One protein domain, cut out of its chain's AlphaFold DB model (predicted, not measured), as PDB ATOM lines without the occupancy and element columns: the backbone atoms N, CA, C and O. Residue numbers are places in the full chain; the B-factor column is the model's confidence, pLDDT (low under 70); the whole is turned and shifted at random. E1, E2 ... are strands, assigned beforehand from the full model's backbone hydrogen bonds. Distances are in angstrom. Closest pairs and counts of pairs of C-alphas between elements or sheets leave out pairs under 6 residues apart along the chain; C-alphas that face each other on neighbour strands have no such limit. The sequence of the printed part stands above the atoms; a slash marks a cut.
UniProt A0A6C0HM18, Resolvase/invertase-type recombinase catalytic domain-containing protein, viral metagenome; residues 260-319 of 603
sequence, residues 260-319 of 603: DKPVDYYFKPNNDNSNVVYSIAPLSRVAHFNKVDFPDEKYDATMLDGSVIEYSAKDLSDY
ATOM      1  N   ASP A 260     177.510 203.407 128.411       48.69
ATOM      2  CA  ASP A 260     177.743 202.955 127.039       48.69
ATOM      3  C   ASP A 260     179.111 202.273 127.020       48.69
ATOM      4  O   ASP A 260     180.144 202.947 127.082       48.69
ATOM      5  N   LYS A 261     179.116 200.929 127.039       55.00
ATOM      6  CA  LYS A 261     180.354 200.157 127.165       55.00
ATOM      7  C   LYS A 261     181.271 200.598 126.024       55.00
ATOM      8  O   LYS A 261     180.800 200.577 124.884       55.00
ATOM      9  N   PRO A 262     182.520 201.022 126.292       56.56
ATOM     10  CA  PRO A 262     183.377 201.582 125.259       56.56
ATOM     11  C   PRO A 262     183.591 200.554 124.145       56.56
ATOM     12  O   PRO A 262     184.315 199.576 124.308       56.56
ATOM     13  N   VAL A 263     182.889 200.765 123.030       57.72
ATOM     14  CA  VAL A 263     182.779 199.784 121.949       57.72
ATOM     15  C   VAL A 263     184.144 199.595 121.304       57.72
ATOM     16  O   VAL A 263     184.778 200.569 120.888       57.72
ATOM     17  N   ASP A 264     184.563 198.335 121.182       60.59
ATOM     18  CA  ASP A 264     185.818 197.931 120.550       60.59
ATOM     19  C   ASP A 264     185.749 198.122 119.020       60.59
ATOM     20  O   ASP A 264     185.615 197.194 118.222       60.59
ATOM     21  N   TYR A 265     185.804 199.387 118.600       52.12
ATOM     22  CA  TYR A 265     185.917 199.816 117.211       52.12
ATOM     23  C   TYR A 265     187.383 199.828 116.755       52.12
ATOM     24  O   TYR A 265     187.876 200.885 116.356       52.12
ATOM     25  N   TYR A 266     188.045 198.665 116.824       54.94
ATOM     26  CA  TYR A 266     189.334 198.327 116.199       54.94
ATOM     27  C   TYR A 266     190.288 199.524 115.994       54.94
ATOM     28  O   TYR A 266     190.247 200.237 114.988       54.94
ATOM     29  N   PHE A 267     191.151 199.719 116.991       58.41
ATOM     30  CA  PHE A 267     192.254 200.680 117.002       58.41
ATOM     31  C   PHE A 267     191.874 202.155 116.743       58.41
ATOM     32  O   PHE A 267     192.347 202.821 115.818       58.41
ATOM     33  N   LYS A 268     191.045 202.711 117.637       65.31
ATOM     34  CA  LYS A 268     190.816 204.163 117.774       65.31
ATOM     35  C   LYS A 268     190.894 204.577 119.248       65.31
ATOM     36  O   LYS A 268     189.842 204.736 119.866       65.31
ATOM     37  N   PRO A 269     192.099 204.705 119.833       68.25
ATOM     38  CA  PRO A 269     192.246 205.066 121.239       68.25
ATOM     39  C   PRO A 269     191.591 206.417 121.563       68.25
ATOM     40  O   PRO A 269     191.791 207.408 120.857       68.25
ATOM     41  N   ASN A 270     190.839 206.450 122.661       73.00
ATOM     42  CA  ASN A 270     190.483 207.672 123.376       73.00
ATOM     43  C   ASN A 270     191.757 208.355 123.912       73.00
ATOM     44  O   ASN A 270     192.788 207.708 124.087       73.00
ATOM     45  N   ASN A 271     191.678 209.642 124.263       74.81
ATOM     46  CA  ASN A 271     192.814 210.400 124.820       74.81
ATOM     47  C   ASN A 271     193.390 209.811 126.132       74.81
ATOM     48  O   ASN A 271     194.497 210.173 126.523       74.81
ATOM     49  N   ASP A 272     192.635 208.950 126.813       75.69
ATOM     50  CA  ASP A 272     192.992 208.229 128.041       75.69
ATOM     51  C   ASP A 272     193.238 206.719 127.816       75.69
ATOM     52  O   ASP A 272     193.606 206.012 128.749       75.69
ATOM     53  N   ASN A 273     193.070 206.222 126.584       73.75
ATOM     54  CA  ASN A 273     193.091 204.803 126.195       73.75
ATOM     55  C   ASN A 273     192.044 203.896 126.883       73.75
ATOM     56  O   ASN A 273     192.143 202.673 126.779       73.75
ATOM     57  N   SER A 274     191.008 204.464 127.509       76.06
ATOM     58  CA  SER A 274     189.931 203.746 128.230       76.06
ATOM     59  C   SER A 274     189.148 202.712 127.402       76.06
ATOM     60  O   SER A 274     188.438 201.873 127.951       76.06
ATOM     61  N   ASN A 275     189.253 202.770 126.072       76.25
ATOM     62  CA  ASN A 275     188.608 201.861 125.125       76.25
ATOM     63  C   ASN A 275     189.573 200.873 124.443       76.25
ATOM     64  O   ASN A 275     189.168 200.187 123.506       76.25
ATOM     65  N   VAL A 276     190.842 200.813 124.859       80.31
ATOM     66  CA  VAL A 276     191.825 199.873 124.302       80.31
ATOM     67  C   VAL A 276     191.904 198.638 125.191       80.31
ATOM     68  O   VAL A 276     192.415 198.699 126.308       80.31
ATOM     69  N   VAL A 277     191.429 197.501 124.679       84.75
ATOM     70  CA  VAL A 277     191.535 196.210 125.370       84.75
ATOM     71  C   VAL A 277     192.991 195.736 125.357       84.75
ATOM     72  O   VAL A 277     193.586 195.543 124.297       84.75
ATOM     73  N   TYR A 278     193.561 195.523 126.540       86.00
ATOM     74  CA  TYR A 278     194.911 194.990 126.731       86.00
ATOM     75  C   TYR A 278     194.911 193.455 126.796       86.00
ATOM     76  O   TYR A 278     195.735 192.794 126.158       86.00
ATOM     77  N   SER A 279     193.963 192.873 127.538       90.25
ATOM     78  CA  SER A 279     193.781 191.421 127.657       90.25
ATOM     79  C   SER A 279     192.329 191.044 127.910       90.25
ATOM     80  O   SER A 279     191.603 191.818 128.524       90.25
ATOM     81  N   ILE A 280     191.915 189.839 127.505       91.00
ATOM     82  CA  ILE A 280     190.618 189.269 127.900       91.00
ATOM     83  C   ILE A 280     190.823 187.910 128.571       91.00
ATOM     84  O   ILE A 280     191.581 187.078 128.072       91.00
ATOM     85  N   ALA A 281     190.135 187.673 129.686       90.56
ATOM     86  CA  ALA A 281     190.109 186.389 130.376       90.56
ATOM     87  C   ALA A 281     188.696 185.785 130.278       90.56
ATOM     88  O   ALA A 281     187.742 186.428 130.713       90.56
ATOM     89  N   PRO A 282     188.509 184.582 129.707       91.44
ATOM     90  CA  PRO A 282     187.192 183.954 129.642       91.44
ATOM     91  C   PRO A 282     186.736 183.496 131.033       91.44
ATOM     92  O   PRO A 282     187.468 182.793 131.728       91.44
ATOM     93  N   LEU A 283     185.495 183.818 131.415       88.50
ATOM     94  CA  LEU A 283     184.902 183.329 132.670       88.50
ATOM     95  C   LEU A 283     184.500 181.841 132.574       88.50
ATOM     96  O   LEU A 283     184.305 181.164 133.583       88.50
ATOM     97  N   SER A 284     184.384 181.316 131.350       85.88
ATOM     98  CA  SER A 284     184.147 179.898 131.075       85.88
ATOM     99  C   SER A 284     185.454 179.098 131.039       85.88
ATOM    100  O   SER A 284     186.451 179.529 130.464       85.88
ATOM    101  N   ARG A 285     185.423 177.859 131.554       77.50
ATOM    102  CA  ARG A 285     186.526 176.884 131.403       77.50
ATOM    103  C   ARG A 285     186.763 176.444 129.954       77.50
ATOM    104  O   ARG A 285     187.829 175.917 129.650       77.50
ATOM    105  N   VAL A 286     185.763 176.606 129.088       80.81
ATOM    106  CA  VAL A 286     185.845 176.349 127.645       80.81
ATOM    107  C   VAL A 286     185.578 177.670 126.938       80.81
ATOM    108  O   VAL A 286     184.492 178.227 127.089       80.81
ATOM    109  N   ALA A 287     186.572 178.163 126.205       85.88
ATOM    110  CA  ALA A 287     186.534 179.467 125.560       85.88
ATOM    111  C   ALA A 287     186.729 179.325 124.050       85.88
ATOM    112  O   ALA A 287     187.724 178.745 123.600       85.88
ATOM    113  N   HIS A 288     185.785 179.838 123.265       90.19
ATOM    114  CA  HIS A 288     185.762 179.646 121.813       90.19
ATOM    115  C   HIS A 288     186.379 180.824 121.055       90.19
ATOM    116  O   HIS A 288     186.858 180.634 119.930       90.19
ATOM    117  N   PHE A 289     186.406 182.018 121.667       89.62
ATOM    118  CA  PHE A 289     186.881 183.266 121.055       89.62
ATOM    119  C   PHE A 289     186.231 183.502 119.680       89.62
ATOM    120  O   PHE A 289     186.911 183.634 118.661       89.62
ATOM    121  N   ASN A 290     184.898 183.429 119.636       87.94
ATOM    122  CA  ASN A 290     184.104 183.491 118.410       87.94
ATOM    123  C   ASN A 290     182.711 184.057 118.715       87.94
ATOM    124  O   ASN A 290     181.891 183.396 119.347       87.94
ATOM    125  N   LYS A 291     182.437 185.272 118.231       88.94
ATOM    126  CA  LYS A 291     181.174 185.974 118.486       88.94
ATOM    127  C   LYS A 291     180.027 185.640 117.534       88.94
ATOM    128  O   LYS A 291     178.920 186.120 117.754       88.94
ATOM    129  N   VAL A 292     180.286 184.871 116.477       88.06
ATOM    130  CA  VAL A 292     179.252 184.419 115.535       88.06
ATOM    131  C   VAL A 292     178.547 183.198 116.116       88.06
ATOM    132  O   VAL A 292     177.326 183.196 116.235       88.06
ATOM    133  N   ASP A 293     179.326 182.205 116.550       92.00
ATOM    134  CA  ASP A 293     178.794 180.949 117.090       92.00
ATOM    135  C   ASP A 293     178.509 181.023 118.605       92.00
ATOM    136  O   ASP A 293     177.615 180.340 119.101       92.00
ATOM    137  N   PHE A 294     179.234 181.874 119.348       91.81
ATOM    138  CA  PHE A 294     179.113 182.020 120.809       91.81
ATOM    139  C   PHE A 294     178.973 183.499 121.247       91.81
ATOM    140  O   PHE A 294     179.747 183.974 122.081       91.81
ATOM    141  N   PRO A 295     177.990 184.259 120.715       91.12
ATOM    142  CA  PRO A 295     177.863 185.714 120.907       91.12
ATOM    143  C   PRO A 295     177.793 186.168 122.372       91.12
ATOM    144  O   PRO A 295     178.231 187.275 122.689       91.12
ATOM    145  N   ASP A 296     177.249 185.337 123.262       92.81
ATOM    146  CA  ASP A 296     177.048 185.663 124.676       92.81
ATOM    147  C   ASP A 296     178.177 185.183 125.609       92.81
ATOM    148  O   ASP A 296     178.128 185.497 126.801       92.81
ATOM    149  N   GLU A 297     179.203 184.485 125.094       92.69
ATOM    150  CA  GLU A 297     180.360 184.026 125.884       92.69
ATOM    151  C   GLU A 297     181.032 185.202 126.608       92.69
ATOM    152  O   GLU A 297     181.251 186.258 126.015       92.69
ATOM    153  N   LYS A 298     181.313 185.022 127.904       93.75
ATOM    154  CA  LYS A 298     181.723 186.092 128.820       93.75
ATOM    155  C   LYS A 298     183.231 186.168 129.017       93.75
ATOM    156  O   LYS A 298     183.870 185.155 129.313       93.75
ATOM    157  N   TYR A 299     183.752 187.391 128.959       93.56
ATOM    158  CA  TYR A 299     185.151 187.713 129.214       93.56
ATOM    159  C   TYR A 299     185.296 188.909 130.156       93.56
ATOM    160  O   TYR A 299     184.640 189.931 129.958       93.56
ATOM    161  N   ASP A 300     186.225 188.814 131.102       93.69
ATOM    162  CA  ASP A 300     186.764 189.958 131.829       93.69
ATOM    163  C   ASP A 300     187.817 190.615 130.932       93.69
ATOM    164  O   ASP A 300     188.903 190.063 130.732       93.69
ATOM    165  N   ALA A 301     187.498 191.770 130.345       90.69
ATOM    166  CA  ALA A 301     188.456 192.545 129.567       90.69
ATOM    167  C   ALA A 301     189.199 193.520 130.481       90.69
ATOM    168  O   ALA A 301     188.595 194.416 131.069       90.69
ATOM    169  N   THR A 302     190.516 193.362 130.576       91.44
ATOM    170  CA  THR A 302     191.419 194.369 131.134       91.44
ATOM    171  C   THR A 302     191.699 195.414 130.061       91.44
ATOM    172  O   THR A 302     192.212 195.083 128.988       91.44
ATOM    173  N   MET A 303     191.373 196.667 130.348       88.12
ATOM    174  CA  MET A 303     191.701 197.815 129.509       88.12
ATOM    175  C   MET A 303     193.124 198.313 129.777       88.12
ATOM    176  O   MET A 303     193.746 197.981 130.787       88.12
ATOM    177  N   LEU A 304     193.645 199.134 128.868       84.44
ATOM    178  CA  LEU A 304     195.003 199.679 128.937       84.44
ATOM    179  C   LEU A 304     195.211 200.694 130.081       84.44
ATOM    180  O   LEU A 304     196.346 200.940 130.478       84.44
ATOM    181  N   ASP A 305     194.127 201.241 130.640       83.44
ATOM    182  CA  ASP A 305     194.129 202.049 131.869       83.44
ATOM    183  C   ASP A 305     194.126 201.204 133.165       83.44
ATOM    184  O   ASP A 305     194.179 201.749 134.268       83.44
ATOM    185  N   GLY A 306     194.081 199.872 133.044       84.94
ATOM    186  CA  GLY A 306     194.018 198.923 134.156       84.94
ATOM    187  C   GLY A 306     192.609 198.654 134.695       84.94
ATOM    188  O   GLY A 306     192.467 197.856 135.623       84.94
ATOM    189  N   SER A 307     191.562 199.276 134.139       87.62
ATOM    190  CA  SER A 307     190.177 198.932 134.472       87.62
ATOM    191  C   SER A 307     189.805 197.538 133.947       87.62
ATOM    192  O   SER A 307     190.388 197.038 132.983       87.62
ATOM    193  N   VAL A 308     188.839 196.880 134.597       90.88
ATOM    194  CA  VAL A 308     188.329 195.561 134.188       90.88
ATOM    195  C   VAL A 308     186.825 195.652 133.972       90.88
ATOM    196  O   VAL A 308     186.097 196.117 134.851       90.88
ATOM    197  N   ILE A 309     186.365 195.233 132.793       90.19
ATOM    198  CA  ILE A 309     184.972 195.341 132.349       90.19
ATOM    199  C   ILE A 309     184.533 193.997 131.753       90.19
ATOM    200  O   ILE A 309     185.204 193.454 130.877       90.19
ATOM    201  N   GLU A 310     183.389 193.473 132.196       93.88
ATOM    202  CA  GLU A 310     182.796 192.266 131.609       93.88
ATOM    203  C   GLU A 310     182.204 192.577 130.222       93.88
ATOM    204  O   GLU A 310     181.361 193.469 130.077       93.88
ATOM    205  N   TYR A 311     182.585 191.802 129.207       90.25
ATOM    206  CA  TYR A 311     182.008 191.836 127.862       90.25
ATOM    207  C   TYR A 311     181.441 190.471 127.462       90.25
ATOM    208  O   TYR A 311     181.951 189.424 127.862       90.25
ATOM    209  N   SER A 312     180.394 190.482 126.634       90.88
ATOM    210  CA  SER A 312     180.025 189.313 125.829       90.88
ATOM    211  C   SER A 312     180.804 189.327 124.509       90.88
ATOM    212  O   SER A 312     181.140 190.399 124.011       90.88
ATOM    213  N   ALA A 313     181.065 188.166 123.903       89.44
ATOM    214  CA  ALA A 313     181.836 188.052 122.656       89.44
ATOM    215  C   ALA A 313     181.352 189.004 121.543       89.44
ATOM    216  O   ALA A 313     182.163 189.602 120.839       89.44
ATOM    217  N   LYS A 314     180.031 189.180 121.404       88.81
ATOM    218  CA  LYS A 314     179.386 190.090 120.436       88.81
ATOM    219  C   LYS A 314     179.734 191.572 120.618       88.81
ATOM    220  O   LYS A 314     179.625 192.331 119.659       88.81
ATOM    221  N   ASP A 315     180.147 191.961 121.822       87.56
ATOM    222  CA  ASP A 315     180.510 193.330 122.190       87.56
ATOM    223  C   ASP A 315     181.995 193.640 121.861       87.56
ATOM    224  O   ASP A 315     182.401 194.803 121.886       87.56
ATOM    225  N   LEU A 316     182.805 192.611 121.564       85.31
ATOM    226  CA  LEU A 316     184.241 192.702 121.268       85.31
ATOM    227  C   LEU A 316     184.521 192.704 119.751       85.31
ATOM    228  O   LEU A 316     183.768 192.147 118.937       85.31
ATOM    229  N   SER A 317     185.648 193.296 119.346       83.44
ATOM    230  CA  SER A 317     186.110 193.188 117.961       83.44
ATOM    231  C   SER A 317     186.567 191.764 117.644       83.44
ATOM    232  O   SER A 317     187.047 191.018 118.502       83.44
ATOM    233  N   ASP A 318     186.455 191.390 116.369       81.81
ATOM    234  CA  ASP A 318     187.026 190.136 115.869       81.81
ATOM    235  C   ASP A 318     188.544 190.111 116.081       81.81
ATOM    236  O   ASP A 318     189.096 189.066 116.406       81.81
ATOM    237  N   TYR A 319     189.190 191.281 115.990       80.88
ATOM    238  CA  TYR A 319     190.610 191.495 116.254       80.88
ATOM    239  C   TYR A 319     191.009 191.077 117.674       80.88
ATOM    240  O   TYR A 319     191.874 190.223 117.847       80.88
TER     241      TYR A 319
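AT A GLANCE: This is residues 260 to 319 of the 603 residues of the protein "Resolvase/invertase-type recombinase catalytic domain-containing protein" of viral metagenome (UniProt A0A6C0HM18). Little here is regular structure: a small twisted three-stranded sheet, E1, E2 and E3, with two long loop stretches, residues 283 to 297, which link E1 to E2 beyond one end of the sheet, and residues 260 to 276, which reach beyond the other end round Asn 271. E1, E2 and E3 form a meander, each strand the antiparallel neighbour of the one before; they hold 17 of 60 printed residues, with no named helix, in class all strand. The whole is compact, radius of gyration of the C-alphas 11.2 A, spanning 34 by 19 by 19 A.

HOW THE PARTS SIT: Find E1, residues 277 to 282, in a hairpin with E2, residues 298 to 303, antiparallel at 154 degrees; N 281 and O 300, 2.9 A apart, are within hydrogen-bond range. E3, residues 308 to 312, forms a hairpin with E2 at 143 degrees; N 301 and O 309 are 2.9 A apart.

IN THESE COORDINATES: Find C-alpha 277 at (191.535, 196.210, 125.370), where E1 begins its 13.7 A; E2 runs 15.4 A; E3 ends after 13.3 A at C-alpha 312, (180.025, 189.313, 125.829).

THE WHOLE: C-alphas 271 and 286 are farthest apart, 34.9 A. The printed part has no cut; the E1 to E2 link is long. Residues 260 to 269 have pLDDT under 70.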